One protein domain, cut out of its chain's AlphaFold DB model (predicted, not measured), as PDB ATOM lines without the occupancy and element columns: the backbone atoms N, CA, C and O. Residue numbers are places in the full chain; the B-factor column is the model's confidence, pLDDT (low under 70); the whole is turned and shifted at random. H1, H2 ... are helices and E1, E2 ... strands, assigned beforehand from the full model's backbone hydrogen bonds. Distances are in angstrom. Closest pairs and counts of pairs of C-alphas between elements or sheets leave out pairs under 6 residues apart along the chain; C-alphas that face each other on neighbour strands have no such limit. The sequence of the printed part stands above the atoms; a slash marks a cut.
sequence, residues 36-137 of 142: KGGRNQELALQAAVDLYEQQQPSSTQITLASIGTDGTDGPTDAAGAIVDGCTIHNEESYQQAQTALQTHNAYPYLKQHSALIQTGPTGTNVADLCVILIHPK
ATOM      1  N   LYS A  36     195.280 161.609 213.694       95.62
ATOM      2  CA  LYS A  36     194.050 161.366 212.944       95.62
ATOM      3  C   LYS A  36     194.361 160.504 211.724       95.62
ATOM      4  O   LYS A  36     195.138 160.898 210.857       95.62
ATOM      5  N   GLY A  37     193.705 159.357 211.624       95.31
ATOM      6  CA  GLY A  37     193.899 158.400 210.541       95.31
ATOM      7  C   GLY A  37     193.125 157.119 210.805       95.31
ATOM      8  O   GLY A  37     192.346 157.042 211.754       95.31
ATOM      9  N   GLY A  38     193.358 156.121 209.969       94.75
ATOM     10  CA  GLY A  38     192.808 154.786 210.115       94.75
ATOM     11  C   GLY A  38     193.721 153.758 209.459       94.75
ATOM     12  O   GLY A  38     194.738 154.095 208.852       94.75
ATOM     13  N   ARG A  39     193.363 152.486 209.609       94.19
ATOM     14  CA  ARG A  39     194.165 151.350 209.143       94.19
ATOM     15  C   ARG A  39     194.381 151.350 207.635       94.19
ATOM     16  O   ARG A  39     195.486 151.073 207.178       94.19
ATOM     17  N   ASN A  40     193.352 151.704 206.872       96.25
ATOM     18  CA  ASN A  40     193.426 151.735 205.416       96.25
ATOM     19  C   ASN A  40     194.248 152.934 204.930       96.25
ATOM     20  O   ASN A  40     195.040 152.811 203.999       96.25
ATOM     21  N   GLN A  41     194.098 154.081 205.592       98.00
ATOM     22  CA  GLN A  41     194.906 155.272 205.345       98.00
ATOM     23  C   GLN A  41     196.390 155.040 205.647       98.00
ATOM     24  O   GLN A  41     197.234 155.423 204.841       98.00
ATOM     25  N   GLU A  42     196.726 154.396 206.768       97.12
ATOM     26  CA  GLU A  42     198.118 154.067 207.098       97.12
ATOM     27  C   GLU A  42     198.723 153.075 206.105       97.12
ATOM     28  O   GLU A  42     199.835 153.303 205.634       97.12
ATOM     29  N   LEU A  43     197.982 152.028 205.718       96.25
ATOM     30  CA  LEU A  43     198.442 151.078 204.703       96.25
ATOM     31  C   LEU A  43     198.739 151.777 203.369       96.25
ATOM     32  O   LEU A  43     199.784 151.542 202.764       96.25
ATOM     33  N   ALA A  44     197.840 152.655 202.922       97.94
ATOM     34  CA  ALA A  44     198.042 153.419 201.699       97.94
ATOM     35  C   ALA A  44     199.246 154.369 201.807       97.94
ATOM     36  O   ALA A  44     200.084 154.406 200.913       97.94
ATOM     37  N   LEU A  45     199.387 155.102 202.915       98.31
ATOM     38  CA  LEU A  45     200.515 156.014 203.096       98.31
ATOM     39  C   LEU A  45     201.861 155.272 203.166       98.31
ATOM     40  O   LEU A  45     202.832 155.727 202.562       98.31
ATOM     41  N   GLN A  46     201.914 154.112 203.828       97.81
ATOM     42  CA  GLN A  46     203.107 153.263 203.836       97.81
ATOM     43  C   GLN A  46     203.450 152.769 202.425       97.81
ATOM     44  O   GLN A  46     204.610 152.807 202.030       97.81
ATOM     45  N   ALA A  47     202.454 152.387 201.622       97.12
ATOM     46  CA  ALA A  47     202.696 151.998 200.236       97.12
ATOM     47  C   ALA A  47     203.265 153.152 199.392       97.12
ATOM     48  O   ALA A  47     204.145 152.930 198.564       97.12
ATOM     49  N   ALA A  48     202.809 154.389 199.610       97.69
ATOM     50  CA  ALA A  48     203.370 155.563 198.938       97.69
ATOM     51  C   ALA A  48     204.843 155.803 199.324       97.69
ATOM     52  O   ALA A  48     205.659 156.127 198.460       97.69
ATOM     53  N   VAL A  49     205.183 155.605 200.604       97.81
ATOM     54  CA  VAL A  49     206.565 155.629 201.116       97.81
ATOM     55  C   VAL A  49     207.419 154.571 200.420       97.81
ATOM     56  O   VAL A  49     208.459 154.910 199.857       97.81
ATOM     57  N   ASP A  50     206.943 153.327 200.352       96.38
ATOM     58  CA  ASP A  50     207.670 152.230 199.709       96.38
ATOM     59  C   ASP A  50     207.890 152.494 198.207       96.38
ATOM     60  O   ASP A  50     208.975 152.248 197.678       96.38
ATOM     61  N   LEU A  51     206.889 153.039 197.501       95.06
ATOM     62  CA  LEU A  51     207.012 153.398 196.080       95.06
ATOM     63  C   LEU A  51     208.065 154.488 195.835       95.06
ATOM     64  O   LEU A  51     208.770 154.433 194.821       95.06
ATOM     65  N   TYR A  52     208.171 155.457 196.749       95.38
ATOM     66  CA  TYR A  52     209.186 156.508 196.699       95.38
ATOM     67  C   TYR A  52     210.586 155.948 196.987       95.38
ATOM     68  O   TYR A  52     211.496 156.139 196.177       95.38
ATOM     69  N   GLU A  53     210.756 155.199 198.081       94.81
ATOM     70  CA  GLU A  53     212.047 154.620 198.486       94.81
ATOM     71  C   GLU A  53     212.610 153.655 197.436       94.81
ATOM     72  O   GLU A  53     213.807 153.670 197.142       94.81
ATOM     73  N   GLN A  54     211.747 152.827 196.843       91.06
ATOM     74  CA  GLN A  54     212.142 151.838 195.839       91.06
ATOM     75  C   GLN A  54     212.269 152.419 194.427       91.06
ATOM     76  O   GLN A  54     212.559 151.665 193.499       91.06
ATOM     77  N   GLN A  55     212.054 153.731 194.252       84.75
ATOM     78  CA  GLN A  55     212.068 154.417 192.958       84.75
ATOM     79  C   GLN A  55     211.266 153.644 191.908       84.75
ATOM     80  O   GLN A  55     211.846 153.100 190.964       84.75
ATOM     81  N   GLN A  56     209.942 153.562 192.112       78.88
ATOM     82  CA  GLN A  56     208.998 152.798 191.285       78.88
ATOM     83  C   GLN A  56     209.489 152.595 189.836       78.88
ATOM     84  O   GLN A  56     209.763 153.589 189.150       78.88
ATOM     85  N   PRO A  57     209.544 151.345 189.324       80.88
ATOM     86  CA  PRO A  57     210.161 151.065 188.035       80.88
ATOM     87  C   PRO A  57     209.616 151.968 186.929       80.88
ATOM     88  O   PRO A  57     208.402 152.092 186.751       80.88
ATOM     89  N   SER A  58     210.512 152.572 186.147       80.25
ATOM     90  CA  SER A  58     210.145 153.518 185.082       80.25
ATOM     91  C   SER A  58     209.248 152.907 184.001       80.25
ATOM     92  O   SER A  58     208.542 153.633 183.307       80.25
ATOM     93  N   SER A  59     209.232 151.577 183.881       85.06
ATOM     94  CA  SER A  59     208.400 150.814 182.952       85.06
ATOM     95  C   SER A  59     206.981 150.537 183.455       85.06
ATOM     96  O   SER A  59     206.167 150.021 182.688       85.06
ATOM     97  N   THR A  60     206.658 150.856 184.712       89.69
ATOM     98  CA  THR A  60     205.353 150.545 185.311       89.69
ATOM     99  C   THR A  60     204.788 151.694 186.135       89.69
ATOM    100  O   THR A  60     205.522 152.489 186.721       89.69
ATOM    101  N   GLN A  61     203.464 151.770 186.196       92.81
ATOM    102  CA  GLN A  61     202.703 152.585 187.126       92.81
ATOM    103  C   GLN A  61     202.026 151.673 188.144       92.81
ATOM    104  O   GLN A  61     201.325 150.742 187.751       92.81
ATOM    105  N   ILE A  62     202.266 151.932 189.430       95.25
ATOM    106  CA  ILE A  62     201.635 151.210 190.530       95.25
ATOM    107  C   ILE A  62     200.678 152.167 191.231       95.25
ATOM    108  O   ILE A  62     201.054 153.291 191.557       95.25
ATOM    109  N   THR A  63     199.452 151.709 191.452       96.88
ATOM    110  CA  THR A  63     198.432 152.419 192.225       96.88
ATOM    111  C   THR A  63     197.870 151.458 193.257       96.88
ATOM    112  O   THR A  63     197.545 150.319 192.920       96.88
ATOM    113  N   LEU A  64     197.754 151.902 194.504       97.69
ATOM    114  CA  LEU A  64     197.174 151.127 195.593       97.69
ATOM    115  C   LEU A  64     195.990 151.886 196.180       97.69
ATOM    116  O   LEU A  64     196.112 153.064 196.497       97.69
ATOM    117  N   ALA A  65     194.868 151.198 196.360       97.88
ATOM    118  CA  ALA A  65     193.735 151.683 197.135       97.88
ATOM    119  C   ALA A  65     193.447 150.715 198.282       97.88
ATOM    120  O   ALA A  65     193.360 149.510 198.054       97.88
ATOM    121  N   SER A  66     193.261 151.241 199.491       97.19
ATOM    122  CA  SER A  66     192.773 150.477 200.642       97.19
ATOM    123  C   SER A  66     191.535 151.161 201.192       97.19
ATOM    124  O   SER A  66     191.565 152.376 201.402       97.19
ATOM    125  N   ILE A  67     190.456 150.406 201.409       95.75
ATOM    126  CA  ILE A  67     189.167 150.931 201.873       95.75
ATOM    127  C   ILE A  67     188.494 150.018 202.900       95.75
ATOM    128  O   ILE A  67     188.445 148.802 202.728       95.75
ATOM    129  N   GLY A  68     187.895 150.622 203.922       93.81
ATOM    130  CA  GLY A  68     186.891 150.011 204.778       93.81
ATOM    131  C   GLY A  68     185.553 149.975 204.049       93.81
ATOM    132  O   GLY A  68     185.069 150.988 203.538       93.81
ATOM    133  N   THR A  69     184.944 148.794 203.968       90.25
ATOM    134  CA  THR A  69     183.707 148.610 203.191       90.25
ATOM    135  C   THR A  69     182.478 149.256 203.824       90.25
ATOM    136  O   THR A  69     181.497 149.463 203.113       90.25
ATOM    137  N   ASP A  70     182.546 149.638 205.104       90.00
ATOM    138  CA  ASP A  70     181.528 150.432 205.812       90.00
ATOM    139  C   ASP A  70     181.550 151.927 205.474       90.00
ATOM    140  O   ASP A  70     180.626 152.667 205.832       90.00
ATOM    141  N   GLY A  71     182.553 152.355 204.708       91.50
ATOM    142  CA  GLY A  71     182.730 153.736 204.294       91.50
ATOM    143  C   GLY A  71     183.441 154.603 205.326       91.50
ATOM    144  O   GLY A  71     183.447 155.827 205.184       91.50
ATOM    145  N   THR A  72     184.034 153.987 206.352       92.12
ATOM    146  CA  THR A  72     184.779 154.665 207.412       92.12
ATOM    147  C   THR A  72     186.136 154.009 207.652       92.12
ATOM    148  O   THR A  72     186.323 152.811 207.464       92.12
ATOM    149  N   ASP A  73     187.111 154.806 208.076       93.56
ATOM    150  CA  ASP A  73     188.441 154.337 208.443       93.56
ATOM    151  C   ASP A  73     188.989 155.192 209.591       93.56
ATOM    152  O   ASP A  73     189.328 156.369 209.421       93.56
ATOM    153  N   GLY A  74     189.021 154.604 210.789       91.19
ATOM    154  CA  GLY A  74     189.323 155.314 212.034       91.19
ATOM    155  C   GLY A  74     188.320 156.437 212.356       91.19
ATOM    156  O   GLY A  74     187.214 156.465 211.813       91.19
ATOM    157  N   PRO A  75     188.664 157.389 213.246       92.94
ATOM    158  CA  PRO A  75     187.817 158.538 213.577       92.94
ATOM    159  C   PRO A  75     187.864 159.621 212.476       92.94
ATOM    160  O   PRO A  75     188.232 160.778 212.717       92.94
ATOM    161  N   THR A  76     187.532 159.247 211.238       94.75
ATOM    162  CA  THR A  76     187.600 160.122 210.057       94.75
ATOM    163  C   THR A  76     186.333 160.046 209.200       94.75
ATOM    164  O   THR A  76     185.460 159.216 209.432       94.75
ATOM    165  N   ASP A  77     186.213 160.951 208.228       94.88
ATOM    166  CA  ASP A  77     185.150 160.970 207.211       94.88
ATOM    167  C   ASP A  77     185.587 160.300 205.891       94.88
ATOM    168  O   ASP A  77     184.950 160.489 204.853       94.88
ATOM    169  N   ALA A  78     186.696 159.559 205.914       97.31
ATOM    170  CA  ALA A  78     187.213 158.807 204.780       97.31
ATOM    171  C   ALA A  78     187.000 157.309 205.007       97.31
ATOM    172  O   ALA A  78     187.094 156.827 206.132       97.31
ATOM    173  N   ALA A  79     186.765 156.575 203.923       96.56
ATOM    174  CA  ALA A  79     186.746 155.115 203.906       96.56
ATOM    175  C   ALA A  79     188.161 154.527 203.828       96.56
ATOM    176  O   ALA A  79     188.355 153.338 204.035       96.56
ATOM    177  N   GLY A  80     189.156 155.340 203.480       97.50
ATOM    178  CA  GLY A  80     190.519 154.898 203.235       97.50
ATOM    179  C   GLY A  80     191.238 155.867 202.308       97.50
ATOM    180  O   GLY A  80     190.951 157.068 202.317       97.50
ATOM    181  N   ALA A  81     192.157 155.358 201.492       98.50
ATOM    182  CA  ALA A  81     192.948 156.183 200.587       98.50
ATOM    183  C   ALA A  81     193.406 155.438 199.329       98.50
ATOM    184  O   ALA A  81     193.475 154.207 199.307       98.50
ATOM    185  N   ILE A  82     193.717 156.215 198.291       98.62
ATOM    186  CA  ILE A  82     194.328 155.786 197.035       98.62
ATOM    187  C   ILE A  82     195.627 156.557 196.818       98.62
ATOM    188  O   ILE A  82     195.653 157.781 196.917       98.62
ATOM    189  N   VAL A  83     196.701 155.836 196.524       98.31
ATOM    190  CA  VAL A  83     198.038 156.396 196.324       98.31
ATOM    191  C   VAL A  83     198.710 155.784 195.102       98.31
ATOM    192  O   VAL A  83     198.358 154.695 194.645       98.31
ATOM    193  N   ASP A  84     199.719 156.472 194.596       96.69
ATOM    194  CA  ASP A  84     200.579 156.032 193.505       96.69
ATOM    195  C   ASP A  84     201.999 156.603 193.659       96.69
ATOM    196  O   ASP A  84     202.307 157.323 194.615       96.69
ATOM    197  N   GLY A  85     202.873 156.314 192.693       93.38
ATOM    198  CA  GLY A  85     204.245 156.830 192.669       93.38
ATOM    199  C   GLY A  85     204.383 158.351 192.503       93.38
ATOM    200  O   GLY A  85     205.506 158.841 192.461       93.38
ATOM    201  N   CYS A  86     203.285 159.102 192.380       93.62
ATOM    202  CA  CYS A  86     203.281 160.564 192.341       93.62
ATOM    203  C   CYS A  86     202.764 161.188 193.645       93.62
ATOM    204  O   CYS A  86     202.884 162.401 193.824       93.62
ATOM    205  N   THR A  87     202.226 160.380 194.565       96.75
ATOM    206  CA  THR A  87     201.727 160.852 195.864       96.75
ATOM    207  C   THR A  87     202.850 161.506 196.673       96.75
ATOM    208  O   THR A  87     202.686 162.611 197.181       96.75
ATOM    209  N   ILE A  88     204.031 160.887 196.732       97.38
ATOM    210  CA  ILE A  88     205.235 161.507 197.296       97.38
ATOM    211  C   ILE A  88     206.094 162.020 196.142       97.38
ATOM    212  O   ILE A  88     206.629 161.239 195.363       97.38
ATOM    213  N   HIS A  89     206.218 163.341 196.022       92.94
ATOM    214  CA  HIS A  89     206.812 163.981 194.842       92.94
ATOM    215  C   HIS A  89     208.218 164.551 195.078       92.94
ATOM    216  O   HIS A  89     208.898 164.916 194.120       92.94
ATOM    217  N   ASN A  90     208.659 164.660 196.334       95.94
ATOM    218  CA  ASN A  90     209.993 165.126 196.709       95.94
ATOM    219  C   ASN A  90     210.352 164.693 198.144       95.94
ATOM    220  O   ASN A  90     209.526 164.139 198.872       95.94
ATOM    221  N   GLU A  91     211.582 165.004 198.550       97.31
ATOM    222  CA  GLU A  91     212.133 164.642 199.860       97.31
ATOM    223  C   GLU A  91     211.391 165.293 201.039       97.31
ATOM    224  O   GLU A  91     211.226 164.680 202.089       97.31
ATOM    225  N   GLU A  92     210.888 166.516 200.869       97.81
ATOM    226  CA  GLU A  92     210.093 167.187 201.904       97.81
ATOM    227  C   GLU A  92     208.760 166.453 202.130       97.81
ATOM    228  O   GLU A  92     208.399 166.127 203.262       97.81
ATOM    229  N   SER A  93     208.060 166.119 201.043       97.81
ATOM    230  CA  SER A  93     206.822 165.336 201.056       97.81
ATOM    231  C   SER A  93     207.047 163.949 201.660       97.81
ATOM    232  O   SER A  93     206.153 163.417 202.320       97.81
ATOM    233  N   TYR A  94     208.226 163.364 201.452       98.19
ATOM    234  CA  TYR A  94     208.620 162.086 202.035       98.19
ATOM    235  C   TYR A  94     208.815 162.184 203.555       98.19
ATOM    236  O   TYR A  94     208.219 161.410 204.303       98.19
ATOM    237  N   GLN A  95     209.549 163.187 204.041       98.25
ATOM    238  CA  GLN A  95     209.729 163.416 205.482       98.25
ATOM    239  C   GLN A  95     208.398 163.694 206.196       98.25
ATOM    240  O   GLN A  95     208.160 163.207 207.308       98.25
ATOM    241  N   GLN A  96     207.498 164.436 205.543       98.38
ATOM    242  CA  GLN A  96     206.139 164.671 206.031       98.38
ATOM    243  C   GLN A  96     205.330 163.366 206.113       98.38
ATOM    244  O   GLN A  96     204.667 163.136 207.125       98.38
ATOM    245  N   ALA A  97     205.425 162.489 205.105       98.25
ATOM    246  CA  ALA A  97     204.771 161.177 205.111       98.25
ATOM    247  C   ALA A  97     205.288 160.287 206.250       98.25
ATOM    248  O   ALA A  97     204.495 159.720 207.002       98.25
ATOM    249  N   GLN A  98     206.611 160.211 206.427       98.12
ATOM    250  CA  GLN A  98     207.219 159.440 207.512       98.12
ATOM    251  C   GLN A  98     206.779 159.951 208.887       98.12
ATOM    252  O   GLN A  98     206.419 159.161 209.757       98.12
ATOM    253  N   THR A  99     206.748 161.273 209.072       97.38
ATOM    254  CA  THR A  99     206.265 161.890 210.317       97.38
ATOM    255  C   THR A  99     204.788 161.568 210.559       97.38
ATOM    256  O   THR A  99     204.398 161.241 211.682       97.38
ATOM    257  N   ALA A 100     203.958 161.621 209.514       97.50
ATOM    258  CA  ALA A 100     202.546 161.266 209.595       97.50
ATOM    259  C   ALA A 100     202.348 159.796 210.008       97.50
ATOM    260  O   ALA A 100     201.537 159.534 210.892       97.50
ATOM    261  N   LEU A 101     203.124 158.855 209.461       96.44
ATOM    262  CA  LEU A 101     203.086 157.442 209.868       96.44
ATOM    263  C   LEU A 101     203.533 157.247 211.322       96.44
ATOM    264  O   LEU A 101     202.825 156.626 212.108       96.44
ATOM    265  N   GLN A 102     204.663 157.841 211.718       94.94
ATOM    266  CA  GLN A 102     205.196 157.731 213.086       94.94
ATOM    267  C   GLN A 102     204.245 158.280 214.157       94.94
ATOM    268  O   GLN A 102     204.306 157.871 215.316       94.94
ATOM    269  N   THR A 103     203.383 159.226 213.782       94.56
ATOM    270  CA  THR A 103     202.426 159.873 214.687       94.56
ATOM    271  C   THR A 103     200.989 159.372 214.513       94.56
ATOM    272  O   THR A 103     200.092 159.930 215.145       94.56
ATOM    273  N   HIS A 104     200.761 158.334 213.692       96.12
ATOM    274  CA  HIS A 104     199.435 157.826 213.289       96.12
ATOM    275  C   HIS A 104     198.485 158.937 212.811       96.12
ATOM    276  O   HIS A 104     197.288 158.971 213.104       96.12
ATOM    277  N   ASN A 105     199.043 159.906 212.091       96.69
ATOM    278  CA  ASN A 105     198.369 161.104 211.618       96.69
ATOM    279  C   ASN A 105     198.326 161.139 210.084       96.69
ATOM    280  O   ASN A 105     198.690 162.136 209.461       96.69
ATOM    281  N   ALA A 106     197.921 160.026 209.467       97.81
ATOM    282  CA  ALA A 106     197.879 159.871 208.014       97.81
ATOM    283  C   ALA A 106     196.807 160.749 207.340       97.81
ATOM    284  O   ALA A 106     197.019 161.232 206.227       97.81
ATOM    285  N   TYR A 107     195.675 161.007 208.008       98.31
ATOM    286  CA  TYR A 107     194.527 161.704 207.415       98.31
ATOM    287  C   TYR A 107     194.878 163.103 206.883       98.31
ATOM    288  O   TYR A 107     194.553 163.387 205.728       98.31
ATOM    289  N   PRO A 108     195.530 164.006 207.650       98.12
ATOM    290  CA  PRO A 108     195.840 165.346 207.154       98.12
ATOM    291  C   PRO A 108     196.797 165.334 205.960       98.12
ATOM    292  O   PRO A 108     196.592 166.109 205.029       98.12
ATOM    293  N   TYR A 109     197.789 164.437 205.965       98.38
ATOM    294  CA  TYR A 109     198.719 164.272 204.848       98.38
ATOM    295  C   TYR A 109     197.974 163.841 203.582       98.38
ATOM    296  O   TYR A 109     197.988 164.531 202.569       98.38
ATOM    297  N   LEU A 110     197.220 162.743 203.665       98.50
ATOM    298  CA  LEU A 110     196.473 162.212 202.525       98.50
ATOM    299  C   LEU A 110     195.425 163.209 202.015       98.50
ATOM    300  O   LEU A 110     195.183 163.296 200.813       98.50
ATOM    301  N   LYS A 111     194.830 164.008 202.907       98.25
ATOM    302  CA  LYS A 111     193.915 165.090 202.530       98.25
ATOM    303  C   LYS A 111     194.614 166.183 201.726       98.25
ATOM    304  O   LYS A 111     194.071 166.617 200.714       98.25
ATOM    305  N   GLN A 112     195.789 166.625 202.171       97.75
ATOM    306  CA  GLN A 112     196.585 167.638 201.473       97.75
ATOM    307  C   GLN A 112     196.945 167.184 200.052       97.75
ATOM    308  O   GLN A 112     196.946 167.994 199.127       97.75
ATOM    309  N   HIS A 113     197.165 165.884 199.869       97.38
ATOM    310  CA  HIS A 113     197.545 165.278 198.594       97.38
ATOM    311  C   HIS A 113     196.359 164.732 197.789       97.38
ATOM    312  O   HIS A 113     196.564 164.048 196.793       97.38
ATOM    313  N   SER A 114     195.118 165.048 198.182       97.50
ATOM    314  CA  SER A 114     193.890 164.583 197.506       97.50
ATOM    315  C   SER A 114     193.815 163.057 197.325       97.50
ATOM    316  O   SER A 114     193.243 162.564 196.358       97.50
ATOM    317  N   ALA A 115     194.386 162.315 198.273       98.19
ATOM    318  CA  ALA A 115     194.516 160.860 198.250       98.19
ATOM    319  C   ALA A 115     193.425 160.138 199.065       98.19
ATOM    320  O   ALA A 115     193.386 158.912 199.101       98.19
ATOM    321  N   LEU A 116     192.536 160.866 199.750       98.44
ATOM    322  CA  LEU A 116     191.457 160.262 200.537       98.44
ATOM    323  C   LEU A 116     190.345 159.703 199.644       98.44
ATOM    324  O   LEU A 116     189.891 160.358 198.709       98.44
ATOM    325  N   ILE A 117     189.832 158.528 200.008       97.94
ATOM    326  CA  ILE A 117     188.613 157.968 199.421       97.94
ATOM    327  C   ILE A 117     187.450 158.280 200.357       97.94
ATOM    328  O   ILE A 117     187.416 157.811 201.493       97.94
ATOM    329  N   GLN A 118     186.474 159.047 199.875       96.44
ATOM    330  CA  GLN A 118     185.272 159.402 200.628       96.44
ATOM    331  C   GLN A 118     184.043 158.811 199.941       96.44
ATOM    332  O   GLN A 118     183.567 159.333 198.936       96.44
ATOM    333  N   THR A 119     183.529 157.707 200.479       93.75
ATOM    334  CA  THR A 119     182.309 157.060 199.968       93.75
ATOM    335  C   THR A 119     181.048 157.545 200.680       93.75
ATOM    336  O   THR A 119     179.949 157.400 200.150       93.75
ATOM    337  N   GLY A 120     181.200 158.088 201.894       89.25
ATOM    338  CA  GLY A 120     180.115 158.157 202.869       89.25
ATOM    339  C   GLY A 120     179.759 156.766 203.422       89.25
ATOM    340  O   GLY A 120     180.313 155.762 202.964       89.25
ATOM    341  N   PRO A 121     178.845 156.689 204.404       87.06
ATOM    342  CA  PRO A 121     178.415 155.420 204.982       87.06
ATOM    343  C   PRO A 121     177.751 154.550 203.912       87.06
ATOM    344  O   PRO A 121     176.782 154.962 203.275       87.06
ATOM    345  N   THR A 122     178.261 153.336 203.725       87.06
ATOM    346  CA  THR A 122     177.782 152.422 202.671       87.06
ATOM    347  C   THR A 122     176.592 151.572 203.119       87.06
ATOM    348  O   THR A 122     175.875 151.017 202.288       87.06
ATOM    349  N   GLY A 123     176.376 151.455 204.434       82.06
ATOM    350  CA  GLY A 123     175.328 150.618 205.022       82.06
ATOM    351  C   GLY A 123     175.646 149.116 205.047       82.06
ATOM    352  O   GLY A 123     174.758 148.326 205.358       82.06
ATOM    353  N   THR A 124     176.884 148.709 204.747       80.44
ATOM    354  CA  THR A 124     177.345 147.312 204.820       80.44
ATOM    355  C   THR A 124     178.763 147.238 205.378       80.44
ATOM    356  O   THR A 124     179.541 148.147 205.148       80.44
ATOM    357  N   ASN A 125     179.130 146.164 206.079       85.19
ATOM    358  CA  ASN A 125     180.504 145.946 206.535       85.19
ATOM    359  C   ASN A 125     180.919 144.499 206.245       85.19
ATOM    360  O   ASN A 125     180.396 143.563 206.847       85.19
ATOM    361  N   VAL A 126     181.841 144.333 205.299       87.06
ATOM    362  CA  VAL A 126     182.491 143.063 204.940       87.06
ATOM    363  C   VAL A 126     184.018 143.180 205.061       87.06
ATOM    364  O   VAL A 126     184.753 142.577 204.283       87.06
ATOM    365  N   ALA A 127     184.476 143.941 206.063       86.62
ATOM    366  CA  ALA A 127     185.876 144.240 206.380       86.62
ATOM    367  C   ALA A 127     186.571 145.180 205.369       86.62
ATOM    368  O   ALA A 127     185.919 146.055 204.794       86.62
ATOM    369  N   ASP A 128     187.893 145.081 205.218       88.88
ATOM    370  CA  ASP A 128     188.694 145.942 204.344       88.88
ATOM    371  C   ASP A 128     188.953 145.295 202.976       88.88
ATOM    372  O   ASP A 128     189.081 144.073 202.850       88.88
ATOM    373  N   LEU A 129     189.095 146.141 201.957       92.44
ATOM    374  CA  LEU A 129     189.493 145.780 200.602       92.44
ATOM    375  C   LEU A 129     190.753 146.559 200.215       92.44
ATOM    376  O   LEU A 129     190.755 147.789 200.239       92.44
ATOM    377  N   CYS A 130     191.789 145.843 199.786       94.94
ATOM    378  CA  CYS A 130     193.001 146.407 199.206       94.94
ATOM    379  C   CYS A 130     193.123 145.985 197.737       94.94
ATOM    380  O   CYS A 130     193.027 144.800 197.401       94.94
ATOM    381  N   VAL A 131     193.327 146.962 196.857       96.12
ATOM    382  CA  VAL A 131     193.474 146.786 195.411       96.12
ATOM    383  C   VAL A 131     194.796 147.397 194.977       96.12
ATOM    384  O   VAL A 131     195.035 148.579 195.212       96.12
ATOM    385  N   ILE A 132     195.635 146.611 194.303       95.94
ATOM    386  CA  ILE A 132     196.898 147.068 193.720       95.94
ATOM    387  C   ILE A 132     196.830 146.879 192.213       95.94
ATOM    388  O   ILE A 132     196.738 145.754 191.720       95.94
ATOM    389  N   LEU A 133     196.903 147.982 191.480       95.25
ATOM    390  CA  LEU A 133     196.971 147.995 190.027       95.25
ATOM    391  C   LEU A 133     198.415 148.198 189.586       95.25
ATOM    392  O   LEU A 133     199.088 149.116 190.048       95.25
ATOM    393  N   ILE A 134     198.877 147.349 188.669       94.06
ATOM    394  CA  ILE A 134     200.201 147.443 188.054       94.06
ATOM    395  C   ILE A 134     199.999 147.547 186.546       94.06
ATOM    396  O   ILE A 134     199.632 146.575 185.879       94.06
ATOM    397  N   HIS A 135     200.253 148.733 186.003       91.75
ATOM    398  CA  HIS A 135     200.102 149.031 184.583       91.75
ATOM    399  C   HIS A 135     201.464 149.251 183.920       91.75
ATOM    400  O   HIS A 135     202.325 149.902 184.508       91.75
ATOM    401  N   PRO A 136     201.693 148.748 182.696       90.06
ATOM    402  CA  PRO A 136     202.869 149.133 181.929       90.06
ATOM    403  C   PRO A 136     202.761 150.616 181.540       90.06
ATOM    404  O   PRO A 136     201.707 151.066 181.094       90.06
ATOM    405  N   LYS A 137     203.849 151.373 181.698       83.88
ATOM    406  CA  LYS A 137     203.962 152.727 181.141       83.88
ATOM    407  C   LYS A 137     204.279 152.602 179.652       83.88
ATOM    408  O   LYS A 137     205.187 151.859 179.276       83.88
TER     409      LYS A 137
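Overview. This is residues 36 to 137 of the 142 residues of the protein "Hypothetical protein" of Eucampia antarctica (UniProt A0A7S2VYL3). A narrow antiparallel sheet of three strands, with E1 and E3 long and E2 shorter, has the long helix H1 packed along it over E2 and E1. H2 and H3 form a helical hairpin packed on H1, and a long link after H3 runs past the edge strand E2 before the last strand, E3. The printed part has 102 residues with three named helices and three named strands, in the order H1 E1 E2 H2 H3 E3; the sheet's order is E2 - E1 - E3, and the class is mixed, helices and strands. It is compact, with a radius of gyration of the C-alphas of 13.2 A and spans of 40 by 30 by 17 A.

Along the chain. Begin in the sheet: E1, residues 60 to 68, runs 26.8 A from C-alpha 60 at (205.353, 150.545, 185.311). E3, residues 128 to 136, runs 26.7 A and ends at C-alpha 136, at (202.869, 149.133, 181.929). E2 is residues 80 to 84, 14.0 A. Find C-alpha 39 at (194.165, 151.350, 209.143); from there H1, residues 39 to 53, runs 21.1 A. H2 is residues 91 to 102, 16.5 A, and H3 is residues 106 to 112, 10.2 A.

Arrangement. Look first at E1, the inner strand: it is antiparallel to E3 at 169 degrees, with N 61 and O 135 2.8 A apart, within hydrogen-bond range. E1 and E2 form a hairpin, antiparallel at 176 degrees, with N 83 and O 64 at 2.8 A. H1 is on the sheet at a height of 8.1 A, over E2 and E1, and runs along the strands, at 5 degrees to E2 on the local plane; the C-alphas of Asn 40 and Gly 80, the closest of H1 and E2, are 4.8 A apart. H2 is not on the sheet but touches H1, the closest C-alphas being those of Glu 42 and Leu 101, 6.6 A; they run opposite ways at a shallow tilt of 34.5 degrees, only just short of steep. H3 touches H1 with residues 41 to 45 of H1 alone, the closest C-alphas being those of Glu 42 and Ala 106, 5.9 A. H2 and H3 are a helical hairpin, the closest C-alphas being those of Ala 100 and Ala 106, 5.1 A. E2, H2 H3 and E3 make a split strand-helix-strand unit, two strands running the same way with E1 between them, and its crossover is right-handed. In H1, H2 and H3 every O i to N i+4 pair is within hydrogen-bond range.

Size, cuts and confidence. The C-alphas of Ser 58 and Gly 123, the two farthest apart, are 40.2 A apart. The printed part has no cut. The links E1 to E2, 11 residues, and H3 to E3, 15 residues, are long; in the second, residues 116 to 117 pair antiparallel with residues 80 to 81 of E2. The mean pLDDT of the printed part is 94.2, and no printed residue is under 70.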